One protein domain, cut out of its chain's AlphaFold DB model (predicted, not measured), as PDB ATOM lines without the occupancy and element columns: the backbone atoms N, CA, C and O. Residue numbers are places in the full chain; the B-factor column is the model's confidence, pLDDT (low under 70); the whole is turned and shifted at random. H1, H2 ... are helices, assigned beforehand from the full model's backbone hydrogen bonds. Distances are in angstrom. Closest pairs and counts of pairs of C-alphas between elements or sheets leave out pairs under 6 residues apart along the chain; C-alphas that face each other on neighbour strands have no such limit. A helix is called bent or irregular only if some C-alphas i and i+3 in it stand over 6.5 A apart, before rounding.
ATOM      1  N   SER A 269     109.541 140.831 110.550       61.81
ATOM      2  CA  SER A 269     108.953 139.521 110.867       61.81
ATOM      3  C   SER A 269     109.474 138.888 112.165       61.81
ATOM      4  O   SER A 269     110.663 138.587 112.319       61.81
ATOM      5  N   SER A 270     108.541 138.660 113.090       57.06
ATOM      6  CA  SER A 270     108.752 138.081 114.417       57.06
ATOM      7  C   SER A 270     108.977 136.567 114.354       57.06
ATOM      8  O   SER A 270     108.241 135.760 114.919       57.06
ATOM      9  N   ASN A 271     110.035 136.168 113.648       60.81
ATOM     10  CA  ASN A 271     110.634 134.859 113.851       60.81
ATOM     11  C   ASN A 271     111.187 134.803 115.280       60.81
ATOM     12  O   ASN A 271     111.864 135.739 115.709       60.81
ATOM     13  N   ASP A 272     110.979 133.690 115.983       80.31
ATOM     14  CA  ASP A 272     111.750 133.405 117.190       80.31
ATOM     15  C   ASP A 272     113.184 133.045 116.776       80.31
ATOM     16  O   ASP A 272     113.541 131.892 116.529       80.31
ATOM     17  N   ASP A 273     114.004 134.078 116.592       84.81
ATOM     18  CA  ASP A 273     115.381 133.937 116.132       84.81
ATOM     19  C   ASP A 273     116.250 133.182 117.158       84.81
ATOM     20  O   ASP A 273     117.254 132.583 116.772       84.81
ATOM     21  N   ARG A 274     115.848 133.143 118.443       90.50
ATOM     22  CA  ARG A 274     116.522 132.374 119.504       90.50
ATOM     23  C   ARG A 274     116.184 130.888 119.398       90.50
ATOM     24  O   ARG A 274     117.097 130.070 119.331       90.50
ATOM     25  N   GLU A 275     114.904 130.536 119.287       88.44
ATOM     26  CA  GLU A 275     114.463 129.157 119.028       88.44
ATOM     27  C   GLU A 275     115.028 128.644 117.690       88.44
ATOM     28  O   GLU A 275     115.425 127.486 117.570       88.44
ATOM     29  N   ASN A 276     115.139 129.508 116.675       87.94
ATOM     30  CA  ASN A 276     115.773 129.165 115.401       87.94
ATOM     31  C   ASN A 276     117.291 128.967 115.512       87.94
ATOM     32  O   ASN A 276     117.814 128.066 114.859       87.94
ATOM     33  N   LEU A 277     117.996 129.740 116.345       91.06
ATOM     34  CA  LEU A 277     119.412 129.502 116.644       91.06
ATOM     35  C   LEU A 277     119.608 128.137 117.324       91.06
ATOM     36  O   LEU A 277     120.439 127.344 116.879       91.06
ATOM     37  N   GLU A 278     118.792 127.828 118.335       90.94
ATOM     38  CA  GLU A 278     118.878 126.577 119.103       90.94
ATOM     39  C   GLU A 278     118.460 125.330 118.292       90.94
ATOM     40  O   GLU A 278     118.947 124.231 118.559       90.94
ATOM     41  N   LYS A 279     117.656 125.488 117.227       88.31
ATOM     42  CA  LYS A 279     117.406 124.430 116.221       88.31
ATOM     43  C   LYS A 279     118.628 124.097 115.354       88.31
ATOM     44  O   LYS A 279     118.670 123.004 114.787       88.31
ATOM     45  N   PHE A 280     119.590 125.012 115.201       87.75
ATOM     46  CA  PHE A 280     120.807 124.788 114.404       87.75
ATOM     47  C   PHE A 280     122.034 124.421 115.248       87.75
ATOM     48  O   PHE A 280     122.915 123.724 114.744       87.75
ATOM     49  N   VAL A 281     122.106 124.897 116.495       90.12
ATOM     50  CA  VAL A 281     123.217 124.669 117.429       90.12
ATOM     51  C   VAL A 281     122.647 124.475 118.836       90.12
ATOM     52  O   VAL A 281     122.133 125.420 119.429       90.12
ATOM     53  N   ASP A 282     122.759 123.265 119.390       89.00
ATOM     54  CA  ASP A 282     122.368 123.006 120.781       89.00
ATOM     55  C   ASP A 282     123.297 123.729 121.773       89.00
ATOM     56  O   ASP A 282     124.459 123.998 121.460       89.00
ATOM     57  N   LYS A 283     122.817 123.986 122.997       89.06
ATOM     58  CA  LYS A 283     123.572 124.724 124.028       89.06
ATOM     59  C   LYS A 283     124.977 124.158 124.284       89.06
ATOM     60  O   LYS A 283     125.924 124.935 124.364       89.06
ATOM     61  N   THR A 284     125.160 122.832 124.329       88.19
ATOM     62  CA  THR A 284     126.507 122.252 124.498       88.19
ATOM     63  C   THR A 284     127.415 122.476 123.292       88.19
ATOM     64  O   THR A 284     128.606 122.721 123.472       88.19
ATOM     65  N   SER A 285     126.890 122.376 122.069       89.81
ATOM     66  CA  SER A 285     127.661 122.718 120.866       89.81
ATOM     67  C   SER A 285     127.986 124.216 120.817       89.81
ATOM     68  O   SER A 285     129.064 124.591 120.364       89.81
ATOM     69  N   GLY A 286     127.100 125.065 121.349       91.50
ATOM     70  CA  GLY A 286     127.325 126.499 121.533       91.50
ATOM     71  C   GLY A 286     128.494 126.806 122.472       91.50
ATOM     72  O   GLY A 286     129.401 127.537 122.083       91.50
ATOM     73  N   VAL A 287     128.533 126.187 123.660       92.75
ATOM     74  CA  VAL A 287     129.650 126.317 124.624       92.75
ATOM     75  C   VAL A 287     130.988 125.932 123.982       92.75
ATOM     76  O   VAL A 287     131.966 126.676 124.084       92.75
ATOM     77  N   ALA A 288     131.032 124.815 123.253       91.25
ATOM     78  CA  ALA A 288     132.234 124.376 122.546       91.25
ATOM     79  C   ALA A 288     132.646 125.341 121.408       91.25
ATOM     80  O   ALA A 288     133.827 125.646 121.249       91.25
ATOM     81  N   LEU A 289     131.691 125.918 120.667       92.94
ATOM     82  CA  LEU A 289     131.972 126.961 119.669       92.94
ATOM     83  C   LEU A 289     132.478 128.274 120.299       92.94
ATOM     84  O   LEU A 289     133.339 128.926 119.709       92.94
ATOM     85  N   VAL A 290     132.015 128.646 121.500       93.81
ATOM     86  CA  VAL A 290     132.560 129.790 122.257       93.81
ATOM     87  C   VAL A 290     134.001 129.516 122.705       93.81
ATOM     88  O   VAL A 290     134.858 130.384 122.542       93.81
ATOM     89  N   LYS A 291     134.315 128.302 123.181       91.25
ATOM     90  CA  LYS A 291     135.704 127.901 123.480       91.25
ATOM     91  C   LYS A 291     136.609 127.979 122.246       91.25
ATOM     92  O   LYS A 291     137.680 128.577 122.321       91.25
ATOM     93  N   LEU A 292     136.164 127.450 121.102       90.12
ATOM     94  CA  LEU A 292     136.896 127.539 119.830       90.12
ATOM     95  C   LEU A 292     137.093 128.992 119.371       90.12
ATOM     96  O   LEU A 292     138.156 129.330 118.851       90.12
ATOM     97  N   TYR A 293     136.111 129.869 119.599       92.69
ATOM     98  CA  TYR A 293     136.256 131.300 119.338       92.69
ATOM     99  C   TYR A 293     137.363 131.932 120.193       92.69
ATOM    100  O   TYR A 293     138.192 132.668 119.656       92.69
ATOM    101  N   PHE A 294     137.445 131.607 121.490       89.88
ATOM    102  CA  PHE A 294     138.587 132.038 122.299       89.88
ATOM    103  C   PHE A 294     139.896 131.457 121.763       89.88
ATOM    104  O   PHE A 294     140.783 132.240 121.434       89.88
ATOM    105  N   ARG A 295     139.992 130.133 121.573       86.44
ATOM    106  CA  ARG A 295     141.228 129.455 121.147       86.44
ATOM    107  C   ARG A 295     141.796 129.962 119.811       86.44
ATOM    108  O   ARG A 295     143.009 130.091 119.708       86.44
ATOM    109  N   PHE A 296     140.956 130.244 118.809       85.62
ATOM    110  CA  PHE A 296     141.419 130.533 117.439       85.62
ATOM    111  C   PHE A 296     141.178 131.964 116.937       85.62
ATOM    112  O   PHE A 296     141.826 132.364 115.974       85.62
ATOM    113  N   ILE A 297     140.242 132.727 117.519       90.00
ATOM    114  CA  ILE A 297     139.763 133.998 116.931       90.00
ATOM    115  C   ILE A 297     140.010 135.197 117.855       90.00
ATOM    116  O   ILE A 297     140.344 136.277 117.368       90.00
ATOM    117  N   PHE A 298     139.880 135.031 119.176       91.12
ATOM    118  CA  PHE A 298     139.931 136.140 120.139       91.12
ATOM    119  C   PHE A 298     141.259 136.917 120.141       91.12
ATOM    120  O   PHE A 298     141.237 138.125 120.342       91.12
ATOM    121  N   GLU A 299     142.396 136.269 119.873       87.31
ATOM    122  CA  GLU A 299     143.692 136.954 119.715       87.31
ATOM    123  C   GLU A 299     143.636 138.011 118.592       87.31
ATOM    124  O   GLU A 299     144.072 139.147 118.772       87.31
ATOM    125  N   SER A 300     143.013 137.661 117.461       88.06
ATOM    126  CA  SER A 300     142.806 138.570 116.329       88.06
ATOM    127  C   SER A 300     141.672 139.576 116.547       88.06
ATOM    128  O   SER A 300     141.757 140.716 116.088       88.06
ATOM    129  N   LEU A 301     140.597 139.154 117.218       92.31
ATOM    130  CA  LEU A 301     139.377 139.930 117.446       92.31
ATOM    131  C   LEU A 301     138.980 139.860 118.938       92.31
ATOM    132  O   LEU A 301     138.043 139.140 119.286       92.31
ATOM    133  N   PRO A 302     139.633 140.621 119.839       93.81
ATOM    134  CA  PRO A 302     139.437 140.538 121.294       93.81
ATOM    135  C   PRO A 302     138.168 141.269 121.776       93.81
ATOM    136  O   PRO A 302     138.151 141.953 122.805       93.81
ATOM    137  N   ILE A 303     137.081 141.143 121.013       95.50
ATOM    138  CA  ILE A 303     135.853 141.940 121.125       95.50
ATOM    139  C   ILE A 303     134.899 141.468 122.231       95.50
ATOM    140  O   ILE A 303     133.903 142.136 122.483       95.50
ATOM    141  N   LEU A 304     135.183 140.351 122.909       94.19
ATOM    142  CA  LEU A 304     134.410 139.859 124.062       94.19
ATOM    143  C   LEU A 304     135.087 140.218 125.394       94.19
ATOM    144  O   LEU A 304     136.288 140.484 125.445       94.19
ATOM    145  N   SER A 305     134.341 140.205 126.500       91.12
ATOM    146  CA  SER A 305     134.914 140.356 127.846       91.12
ATOM    147  C   SER A 305     135.237 138.988 128.447       91.12
ATOM    148  O   SER A 305     134.331 138.300 128.911       91.12
ATOM    149  N   ARG A 306     136.522 138.598 128.489       88.38
ATOM    150  CA  ARG A 306     136.951 137.344 129.146       88.38
ATOM    151  C   ARG A 306     136.465 137.260 130.597       88.38
ATOM    152  O   ARG A 306     136.044 136.197 131.027       88.38
ATOM    153  N   SER A 307     136.443 138.382 131.317       85.88
ATOM    154  CA  SER A 307     135.995 138.463 132.717       85.88
ATOM    155  C   SER A 307     134.508 138.160 132.923       85.88
ATOM    156  O   SER A 307     134.142 137.763 134.019       85.88
ATOM    157  N   LEU A 308     133.668 138.334 131.895       86.44
ATOM    158  CA  LEU A 308     132.255 137.939 131.938       86.44
ATOM    159  C   LEU A 308     132.058 136.538 131.352       86.44
ATOM    160  O   LEU A 308     131.483 135.672 131.998       86.44
ATOM    161  N   VAL A 309     132.561 136.301 130.136       88.81
ATOM    162  CA  VAL A 309     132.262 135.071 129.384       88.81
ATOM    163  C   VAL A 309     132.928 133.840 129.995       88.81
ATOM    164  O   VAL A 309     132.338 132.770 129.982       88.81
ATOM    165  N   LEU A 310     134.142 133.970 130.542       85.38
ATOM    166  CA  LEU A 310     134.862 132.842 131.143       85.38
ATOM    167  C   LEU A 310     134.501 132.609 132.619       85.38
ATOM    168  O   LEU A 310     134.958 131.627 133.195       85.38
ATOM    169  N   GLN A 311     133.695 133.486 133.231       85.38
ATOM    170  CA  GLN A 311     133.158 133.252 134.574       85.38
ATOM    171  C   GLN A 311     132.103 132.134 134.553       85.38
ATOM    172  O   GLN A 311     132.099 131.292 135.448       85.38
ATOM    173  N   ASP A 312     131.235 132.132 133.537       87.44
ATOM    174  CA  ASP A 312     130.207 131.115 133.303       87.44
ATOM    175  C   ASP A 312     129.858 131.092 131.798       87.44
ATOM    176  O   ASP A 312     129.163 131.975 131.283       87.44
ATOM    177  N   ILE A 313     130.420 130.121 131.061       90.88
ATOM    178  CA  ILE A 313     130.262 130.033 129.597       90.88
ATOM    179  C   ILE A 313     128.866 129.500 129.252       90.88
ATOM    180  O   ILE A 313     128.261 129.947 128.275       90.88
ATOM    181  N   GLU A 314     128.335 128.579 130.057       91.81
ATOM    182  CA  GLU A 314     126.963 128.092 129.975       91.81
ATOM    183  C   GLU A 314     125.960 129.250 130.106       91.81
ATOM    184  O   GLU A 314     125.157 129.453 129.193       91.81
ATOM    185  N   ALA A 315     126.050 130.068 131.161       91.19
ATOM    186  CA  ALA A 315     125.176 131.226 131.352       91.19
ATOM    187  C   ALA A 315     125.339 132.269 130.236       91.19
ATOM    188  O   ALA A 315     124.339 132.782 129.736       91.19
ATOM    189  N   PHE A 316     126.563 132.532 129.756       92.31
ATOM    190  CA  PHE A 316     126.759 133.394 128.583       92.31
ATOM    191  C   PHE A 316     126.053 132.845 127.331       92.31
ATOM    192  O   PHE A 316     125.423 133.603 126.596       92.31
ATOM    193  N   VAL A 317     126.107 131.532 127.090       93.94
ATOM    194  CA  VAL A 317     125.387 130.890 125.977       93.94
ATOM    195  C   VAL A 317     123.866 130.981 126.150       93.94
ATOM    196  O   VAL A 317     123.151 131.077 125.151       93.94
ATOM    197  N   GLU A 318     123.341 130.995 127.376       91.06
ATOM    198  CA  GLU A 318     121.907 131.188 127.630       91.06
ATOM    199  C   GLU A 318     121.460 132.655 127.497       91.06
ATOM    200  O   GLU A 318     120.473 132.917 126.810       91.06
ATOM    201  N   GLU A 319     122.191 133.610 128.078       89.62
ATOM    202  CA  GLU A 319     121.758 135.011 128.212       89.62
ATOM    203  C   GLU A 319     122.207 135.947 127.074       89.62
ATOM    204  O   GLU A 319     121.582 136.990 126.856       89.62
ATOM    205  N   ALA A 320     123.283 135.629 126.341       91.94
ATOM    206  CA  ALA A 320     123.848 136.572 125.374       91.94
ATOM    207  C   ALA A 320     122.934 136.822 124.150       91.94
ATOM    208  O   ALA A 320     122.205 135.922 123.713       91.94
ATOM    209  N   PRO A 321     123.001 138.026 123.537       91.94
ATOM    210  CA  PRO A 321     122.184 138.379 122.379       91.94
ATOM    211  C   PRO A 321     122.292 137.364 121.235       91.94
ATOM    212  O   PRO A 321     123.385 137.025 120.778       91.94
ATOM    213  N   THR A 322     121.144 136.924 120.721       93.81
ATOM    214  CA  THR A 322     121.042 135.902 119.667       93.81
ATOM    215  C   THR A 322     121.918 136.212 118.450       93.81
ATOM    216  O   THR A 322     122.569 135.317 117.913       93.81
ATOM    217  N   GLY A 323     121.986 137.482 118.032       93.88
ATOM    218  CA  GLY A 323     122.793 137.896 116.884       93.88
ATOM    219  C   GLY A 323     124.301 137.756 117.102       93.88
ATOM    220  O   GLY A 323     125.027 137.424 116.162       93.88
ATOM    221  N   LEU A 324     124.752 137.961 118.345       96.19
ATOM    222  CA  LEU A 324     126.142 137.824 118.771       96.19
ATOM    223  C   LEU A 324     126.548 136.349 118.781       96.19
ATOM    224  O   LEU A 324     127.523 135.981 118.130       96.19
ATOM    225  N   LEU A 325     125.757 135.499 119.444       96.31
ATOM    226  CA  LEU A 325     125.992 134.053 119.480       96.31
ATOM    227  C   LEU A 325     125.969 133.440 118.074       96.31
ATOM    228  O   LEU A 325     126.875 132.692 117.724       96.31
ATOM    229  N   ALA A 326     125.004 133.818 117.228       95.44
ATOM    230  CA  ALA A 326     124.942 133.350 115.845       95.44
ATOM    231  C   ALA A 326     126.197 133.729 115.032       95.44
ATOM    232  O   ALA A 326     126.709 132.899 114.280       95.44
ATOM    233  N   GLY A 327     126.731 134.944 115.220       95.56
ATOM    234  CA  GLY A 327     127.982 135.385 114.593       95.56
ATOM    235  C   GLY A 327     129.215 134.638 115.118       95.56
ATOM    236  O   GLY A 327     130.042 134.190 114.324       95.56
ATOM    237  N   ILE A 328     129.312 134.433 116.438       96.44
ATOM    238  CA  ILE A 328     130.383 133.644 117.074       96.44
ATOM    239  C   ILE A 328     130.363 132.204 116.544       96.44
ATOM    240  O   ILE A 328     131.387 131.707 116.082       96.44
ATOM    241  N   TYR A 329     129.200 131.548 116.542       95.00
ATOM    242  CA  TYR A 329     129.041 130.172 116.063       95.00
ATOM    243  C   TYR A 329     129.385 130.039 114.576       95.00
ATOM    244  O   TYR A 329     130.044 129.075 114.178       95.00
ATOM    245  N   ALA A 330     128.974 131.001 113.743       93.12
ATOM    246  CA  ALA A 330     129.273 130.994 112.315       93.12
ATOM    247  C   ALA A 330     130.775 131.178 112.032       93.12
ATOM    248  O   ALA A 330     131.324 130.471 111.185       93.12
ATOM    249  N   LEU A 331     131.448 132.069 112.770       92.44
ATOM    250  CA  LEU A 331     132.879 132.341 112.603       92.44
ATOM    251  C   LEU A 331     133.769 131.248 113.224       92.44
ATOM    252  O   LEU A 331     134.823 130.945 112.672       92.44
ATOM    253  N   ALA A 332     133.326 130.601 114.310       92.25
ATOM    254  CA  ALA A 332     134.004 129.462 114.942       92.25
ATOM    255  C   ALA A 332     133.763 128.116 114.220       92.25
ATOM    256  O   ALA A 332     134.564 127.187 114.346       92.25
ATOM    257  N   SER A 333     132.698 128.002 113.414       90.25
ATOM    258  CA  SER A 333     132.329 126.774 112.686       90.25
ATOM    259  C   SER A 333     133.449 126.106 111.860       90.25
ATOM    260  O   SER A 333     133.453 124.872 111.802       90.25
ATOM    261  N   PRO A 334     134.410 126.811 111.222       87.25
ATOM    262  CA  PRO A 334     135.539 126.171 110.539       87.25
ATOM    263  C   PRO A 334     136.403 125.311 111.474       87.25
ATOM    264  O   PRO A 334     136.788 124.201 111.092       87.25
ATOM    265  N   PHE A 335     136.618 125.783 112.709       87.50
ATOM    266  CA  PHE A 335     137.514 125.213 113.724       87.50
ATOM    267  C   PHE A 335     136.902 124.038 114.508       87.50
ATOM    268  O   PHE A 335     137.549 123.446 115.363       87.50
ATOM    269  N   THR A 336     135.685 123.612 114.162       88.62
ATOM    270  CA  THR A 336     135.000 122.430 114.732       88.62
ATOM    271  C   THR A 336     135.750 121.096 114.567       88.62
ATOM    272  O   THR A 336     135.278 120.083 115.061       88.62
ATOM    273  N   ALA A 337     136.888 121.059 113.864       84.69
ATOM    274  CA  ALA A 337     137.762 119.883 113.789       84.69
ATOM    275  C   ALA A 337     138.752 119.765 114.971       84.69
ATOM    276  O   ALA A 337     139.337 118.702 115.146       84.69
ATOM    277  N   TRP A 338     138.917 120.824 115.776       83.00
ATOM    278  CA  TRP A 338     139.813 120.886 116.944       83.00
ATOM    279  C   TRP A 338     139.069 120.736 118.289       83.00
ATOM    280  O   TRP A 338     139.599 121.083 119.339       83.00
ATOM    281  N   ASP A 339     137.838 120.220 118.258       86.50
ATOM    282  CA  ASP A 339     137.049 119.823 119.431       86.50
ATOM    283  C   ASP A 339     136.541 118.389 119.206       86.50
ATOM    284  O   ASP A 339     135.998 118.078 118.141       86.50
ATOM    285  N   GLU A 340     136.729 117.503 120.189       82.44
ATOM    286  CA  GLU A 340     136.432 116.069 120.050       82.44
ATOM    287  C   GLU A 340     134.955 115.791 119.718       82.44
ATOM    288  O   GLU A 340     134.635 114.907 118.917       82.44
ATOM    289  N   LYS A 341     134.038 116.560 120.317       82.38
ATOM    290  CA  LYS A 341     132.590 116.366 120.192       82.38
ATOM    291  C   LYS A 341     132.065 116.957 118.886       82.38
ATOM    292  O   LYS A 341     131.269 116.316 118.196       82.38
ATOM    293  N   LEU A 342     132.518 118.159 118.535       84.56
ATOM    294  CA  LEU A 342     132.137 118.869 117.316       84.56
ATOM    295  C   LEU A 342     132.750 118.229 116.065       84.56
ATOM    296  O   LEU A 342     132.092 118.196 115.025       84.56
ATOM    297  N   CYS A 343     133.949 117.644 116.154       82.44
ATOM    298  CA  CYS A 343     134.548 116.928 115.027       82.44
ATOM    299  C   CYS A 343     133.734 115.671 114.676       82.44
ATOM    300  O   CYS A 343     133.504 115.384 113.498       82.44
ATOM    301  N   LEU A 344     133.241 114.953 115.693       78.62
ATOM    302  CA  LEU A 344     132.349 113.808 115.508       78.62
ATOM    303  C   LEU A 344     130.957 114.235 115.017       78.62
ATOM    304  O   LEU A 344     130.444 113.632 114.074       78.62
ATOM    305  N   SER A 345     130.344 115.283 115.585       71.94
ATOM    306  CA  SER A 345     129.009 115.727 115.149       71.94
ATOM    307  C   SER A 345     129.013 116.275 113.715       71.94
ATOM    308  O   SER A 345     128.125 115.935 112.930       71.94
ATOM    309  N   ARG A 346     130.066 117.005 113.312       65.56
ATOM    310  CA  ARG A 346     130.290 117.524 111.946       65.56
ATOM    311  C   ARG A 346     130.266 116.440 110.864       65.56
ATOM    312  O   ARG A 346     129.937 116.752 109.719       65.56
ATOM    313  N   ALA A 347     130.593 115.189 111.200       63.12
ATOM    314  CA  ALA A 347     130.544 114.061 110.266       63.12
ATOM    315  C   ALA A 347     129.111 113.591 109.936       63.12
ATOM    316  O   ALA A 347     128.899 112.996 108.879       63.12
ATOM    317  N   TYR A 348     128.135 113.874 110.807       64.00
ATOM    318  CA  TYR A 348     126.735 113.447 110.666       64.00
ATOM    319  C   TYR A 348     125.767 114.614 110.425       64.00
ATOM    320  O   TYR A 348     124.781 114.461 109.705       64.00
ATOM    321  N   SER A 349     126.054 115.788 110.987       66.19
ATOM    322  CA  SER A 349     125.238 116.999 110.884       66.19
ATOM    323  C   SER A 349     126.127 118.244 110.860       66.19
ATOM    324  O   SER A 349     126.702 118.631 111.875       66.19
ATOM    325  N   LYS A 350     126.226 118.906 109.702       68.62
ATOM    326  CA  LYS A 350     126.896 120.210 109.584       68.62
ATOM    327  C   LYS A 350     125.885 121.334 109.885       68.62
ATOM    328  O   LYS A 350     124.861 121.375 109.199       68.62
ATOM    329  N   PRO A 351     126.154 122.264 110.823       73.62
ATOM    330  CA  PRO A 351     125.283 123.417 111.047       73.62
ATOM    331  C   PRO A 351     125.222 124.315 109.802       73.62
ATOM    332  O   PRO A 351     126.194 124.443 109.047       73.62
ATOM    333  N   ASN A 352     124.065 124.936 109.571       83.62
ATOM    334  CA  ASN A 352     123.849 125.795 108.412       83.62
ATOM    335  C   ASN A 352     124.425 127.200 108.666       83.62
ATOM    336  O   ASN A 352     123.751 128.074 109.206       83.62
ATOM    337  N   ILE A 353     125.680 127.399 108.258       87.94
ATOM    338  CA  ILE A 353     126.430 128.656 108.421       87.94
ATOM    339  C   ILE A 353     125.687 129.849 107.789       87.94
ATOM    340  O   ILE A 353     125.634 130.916 108.396       87.94
ATOM    341  N   ASP A 354     125.036 129.668 106.636       88.31
ATOM    342  CA  ASP A 354     124.270 130.736 105.975       88.31
ATOM    343  C   ASP A 354     123.023 131.133 106.787       88.31
ATOM    344  O   ASP A 354     122.638 132.303 106.826       88.31
ATOM    345  N   ALA A 355     122.404 130.174 107.487       89.50
ATOM    346  CA  ALA A 355     121.299 130.450 108.402       89.50
ATOM    347  C   ALA A 355     121.767 131.174 109.675       89.50
ATOM    348  O   ALA A 355     121.086 132.095 110.124       89.50
ATOM    349  N   LEU A 356     122.943 130.826 110.214       92.44
ATOM    350  CA  LEU A 356     123.548 131.539 111.347       92.44
ATOM    351  C   LEU A 356     123.874 132.998 110.979       92.44
ATOM    352  O   LEU A 356     123.481 133.914 111.703       92.44
ATOM    353  N   TRP A 357     124.486 133.246 109.814       92.69
ATOM    354  CA  TRP A 357     124.719 134.615 109.336       92.69
ATOM    355  C   TRP A 357     123.420 135.378 109.063       92.69
ATOM    356  O   TRP A 357     123.339 136.567 109.373       92.69
ATOM    357  N   LYS A 358     122.374 134.711 108.555       91.06
ATOM    358  CA  LYS A 358     121.047 135.320 108.387       91.06
ATOM    359  C   LYS A 358     120.429 135.741 109.728       91.06
ATOM    360  O   LYS A 358     119.870 136.837 109.798       91.06
ATOM    361  N   ILE A 359     120.530 134.908 110.767       92.50
ATOM    362  CA  ILE A 359     120.083 135.246 112.131       92.50
ATOM    363  C   ILE A 359     120.882 136.450 112.647       92.50
ATOM    364  O   ILE A 359     120.285 137.459 113.014       92.50
ATOM    365  N   SER A 360     122.217 136.395 112.575       94.25
ATOM    366  CA  SER A 360     123.105 137.480 113.019       94.25
ATOM    367  C   SER A 360     122.787 138.821 112.339       94.25
ATOM    368  O   SER A 360     122.617 139.835 113.016       94.25
ATOM    369  N   TYR A 361     122.583 138.821 111.016       92.81
ATOM    370  CA  TYR A 361     122.195 140.017 110.267       92.81
ATOM    371  C   TYR A 361     120.775 140.509 110.603       92.81
ATOM    372  O   TYR A 361     120.562 141.712 110.732       92.81
ATOM    373  N   THR A 362     119.804 139.607 110.791       90.38
ATOM    374  CA  THR A 362     118.425 139.980 111.173       90.38
ATOM    375  C   THR A 362     118.392 140.633 112.557       90.38
ATOM    376  O   THR A 362     117.755 141.674 112.725       90.38
ATOM    377  N   CYS A 363     119.134 140.085 113.524       90.38
ATOM    378  CA  CYS A 363     119.311 140.696 114.840       90.38
ATOM    379  C   CYS A 363     119.996 142.067 114.744       90.38
ATOM    380  O   CYS A 363     119.487 143.020 115.331       90.38
ATOM    381  N   LEU A 364     121.070 142.199 113.945       93.12
ATOM    382  CA  LEU A 364     121.740 143.487 113.728       93.12
ATOM    383  C   LEU A 364     120.751 144.565 113.274       93.12
ATOM    384  O   LEU A 364     120.753 145.651 113.840       93.12
ATOM    385  N   GLN A 365     119.895 144.273 112.285       89.94
ATOM    386  CA  GLN A 365     118.935 145.256 111.766       89.94
ATOM    387  C   GLN A 365     117.941 145.748 112.837       89.94
ATOM    388  O   GLN A 365     117.608 146.930 112.820       89.94
ATOM    389  N   ARG A 366     117.527 144.906 113.803       84.69
ATOM    390  CA  ARG A 366     116.728 145.369 114.960       84.69
ATOM    391  C   ARG A 366     117.573 146.205 115.933       84.69
ATOM    392  O   ARG A 366     117.126 147.256 116.389       84.69
ATOM    393  N   GLU A 367     118.806 145.778 116.219       86.31
ATOM    394  CA  GLU A 367     119.723 146.477 117.134       86.31
ATOM    395  C   GLU A 367     120.186 147.859 116.626       86.31
ATOM    396  O   GLU A 367     120.483 148.719 117.452       86.31
ATOM    397  N   LEU A 368     120.176 148.140 115.312       88.25
ATOM    398  CA  LEU A 368     120.535 149.469 114.769       88.25
ATOM    399  C   LEU A 368     119.693 150.626 115.339       88.25
ATOM    400  O   LEU A 368     120.141 151.770 115.330       88.25
ATOM    401  N   HIS A 369     118.480 150.345 115.818       82.69
ATOM    402  CA  HIS A 369     117.591 151.343 116.413       82.69
ATOM    403  C   HIS A 369     117.860 151.584 117.908       82.69
ATOM    404  O   HIS A 369     117.472 152.626 118.436       82.69
ATOM    405  N   PHE A 370     118.527 150.642 118.583       81.94
ATOM    406  CA  PHE A 370     118.804 150.659 120.024       81.94
ATOM    407  C   PHE A 370     120.205 150.073 120.286       81.94
ATOM    408  O   PHE A 370     120.315 149.003 120.894       81.94
ATOM    409  N   PRO A 371     121.271 150.719 119.774       88.81
ATOM    410  CA  PRO A 371     122.600 150.124 119.731       88.81
ATOM    411  C   PRO A 371     123.165 149.850 121.128       88.81
ATOM    412  O   PRO A 371     122.887 150.560 122.097       88.81
ATOM    413  N   ARG A 372     123.997 148.812 121.190       90.31
ATOM    414  CA  ARG A 372     124.698 148.284 122.367       90.31
ATOM    415  C   ARG A 372     126.122 147.873 121.996       90.31
ATOM    416  O   ARG A 372     126.479 147.815 120.816       90.31
ATOM    417  N   LEU A 373     126.938 147.513 122.986       93.75
ATOM    418  CA  LEU A 373     128.256 146.915 122.738       93.75
ATOM    419  C   LEU A 373     128.131 145.605 121.930       93.75
ATOM    420  O   LEU A 373     128.961 145.352 121.054       93.75
ATOM    421  N   SER A 374     127.041 144.845 122.124       93.62
ATOM    422  CA  SER A 374     126.672 143.690 121.284       93.62
ATOM    423  C   SER A 374     126.551 144.039 119.806       93.62
ATOM    424  O   SER A 374     127.032 143.297 118.954       93.62
ATOM    425  N   THR A 375     125.971 145.192 119.484       95.06
ATOM    426  CA  THR A 375     125.734 145.626 118.105       95.06
ATOM    427  C   THR A 375     127.056 145.828 117.366       95.06
ATOM    428  O   THR A 375     127.206 145.381 116.230       95.06
ATOM    429  N   ILE A 376     128.056 146.419 118.032       97.81
ATOM    430  CA  ILE A 376     129.415 146.597 117.489       97.81
ATOM    431  C   ILE A 376     130.143 145.255 117.351       97.81
ATOM    432  O   ILE A 376     130.780 145.009 116.328       97.81
ATOM    433  N   GLN A 377     129.999 144.350 118.323       97.44
ATOM    434  CA  GLN A 377     130.534 142.989 118.211       97.44
ATOM    435  C   GLN A 377     129.937 142.249 116.997       97.44
ATOM    436  O   GLN A 377     130.673 141.646 116.217       97.44
ATOM    437  N   ILE A 378     128.620 142.357 116.786       97.25
ATOM    438  CA  ILE A 378     127.901 141.769 115.648       97.25
ATOM    439  C   ILE A 378     128.361 142.380 114.315       97.25
ATOM    440  O   ILE A 378     128.599 141.632 113.366       97.25
ATOM    441  N   PHE A 379     128.559 143.704 114.235       97.31
ATOM    442  CA  PHE A 379     129.160 144.348 113.058       97.31
ATOM    443  C   PHE A 379     130.535 143.751 112.718       97.31
ATOM    444  O   PHE A 379     130.759 143.369 111.572       97.31
ATOM    445  N   ILE A 380     131.439 143.636 113.698       97.00
ATOM    446  CA  ILE A 380     132.807 143.132 113.485       97.00
ATOM    447  C   ILE A 380     132.789 141.663 113.028       97.00
ATOM    448  O   ILE A 380     133.514 141.296 112.101       97.00
ATOM    449  N   LEU A 381     131.917 140.832 113.612       96.00
ATOM    450  CA  LEU A 381     131.724 139.437 113.197       96.00
ATOM    451  C   LEU A 381     131.180 139.336 111.760       96.00
ATOM    452  O   LEU A 381     131.724 138.581 110.957       96.00
ATOM    453  N   LEU A 382     130.162 140.131 111.402       93.38
ATOM    454  CA  LEU A 382     129.574 140.149 110.054       93.38
ATOM    455  C   LEU A 382     130.515 140.728 108.988       93.38
ATOM    456  O   LEU A 382     130.496 140.265 107.848       93.38
ATOM    457  N   ILE A 383     131.371 141.697 109.328       91.44
ATOM    458  CA  ILE A 383     132.426 142.191 108.426       91.44
ATOM    459  C   ILE A 383     133.490 141.106 108.185       91.44
ATOM    460  O   ILE A 383     134.105 141.088 107.114       91.44
ATOM    461  N   ASN A 384     133.660 140.164 109.120       90.94
ATOM    462  CA  ASN A 384     134.548 139.006 109.003       90.94
ATOM    463  C   ASN A 384     133.912 137.759 108.349       90.94
ATOM    464  O   ASN A 384     134.577 136.733 108.199       90.94
ATOM    465  N   HIS A 385     132.664 137.840 107.878       84.00
ATOM    466  CA  HIS A 385     132.042 136.783 107.077       84.00
ATOM    467  C   HIS A 385     132.739 136.613 105.711       84.00
ATOM    468  O   HIS A 385     132.772 137.533 104.894       84.00
ATOM    469  N   MET A 386     133.230 135.401 105.433       66.12
ATOM    470  CA  MET A 386     133.726 134.984 104.115       66.12
ATOM    471  C   MET A 386     132.602 134.367 103.259       66.12
ATOM    472  O   MET A 386     132.221 133.224 103.524       66.12
TER     473      MET A 386
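Overview. This is residues 269 to 386 of the 1041 residues of the protein "Zn(2)-C6 fungal-type domain-containing protein" of Fusarium ambrosium (UniProt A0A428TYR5). Helix H5 runs through the core of a compact body, with H1, H2, H7 and H8 packed round it; H2 crosses it steeply, and H7 folds back into H8 as a hairpin beside it. H4 packs on H2, and the short H3 and H6 have their centres farthest from the middle. The printed part has 118 residues with eight named helices, H1 to H8 in chain order, and no named strand: all helix. The radius of gyration of the C-alphas is 13.3 A and the rounded outline spans 40 by 32 by 28 A.

Arrangement. H1, residues 273 to 280, touches H5, residues 322 to 335, at residues 322 to 326 of H5 alone; the closest C-alphas, of Arg 274 and Thr 322, are 5.7 A apart. H2, residues 283 to 296, touches H5 at a steep tilt of 63 degrees, closest at the C-alphas of Tyr 293 and Ala 332, 5.3 A. H4, residues 313 to 319, touches H2, with the C-alphas of Val 287 and Ile 313 closest at 6.2 A. H3, residues 306 to 309, is close but not clearly touching H4, and H6, residues 340 to 346, likewise with H2. H5, the hub, forms an up and down bundle, each helix running against the one before, with H7, residues 353 to 367, and H8, residues 373 to 383. The C-alphas of Gly 323 and Ser 360, closest for H5 and H7, are 3.9 A apart. Every O i to N i+4 pair is within hydrogen-bond range in H2, H4, H7 and H8, against 3 of 4 in H1, 8 of 10 in H5 and 2 of 3 in H6; H3 is too short.

Along the chain. H1 begins at C-alpha 273 (115.381, 133.937, 116.132) and H8 ends at C-alpha 383 (132.426, 142.191, 108.426). H2 measures 19.9 A, H5 20.5 A, H7 20.9 A and H8 15.6 A. H5 is irregular: C-alphas 331 and 334 are 7.0 A apart.

Size, cuts and confidence. The C-alphas farthest apart, of Leu 344 and His 369, are 40.3 A apart. The printed part has no cut and no long link. Residues 269 to 271, 346 to 350 and 386 have pLDDT under 70.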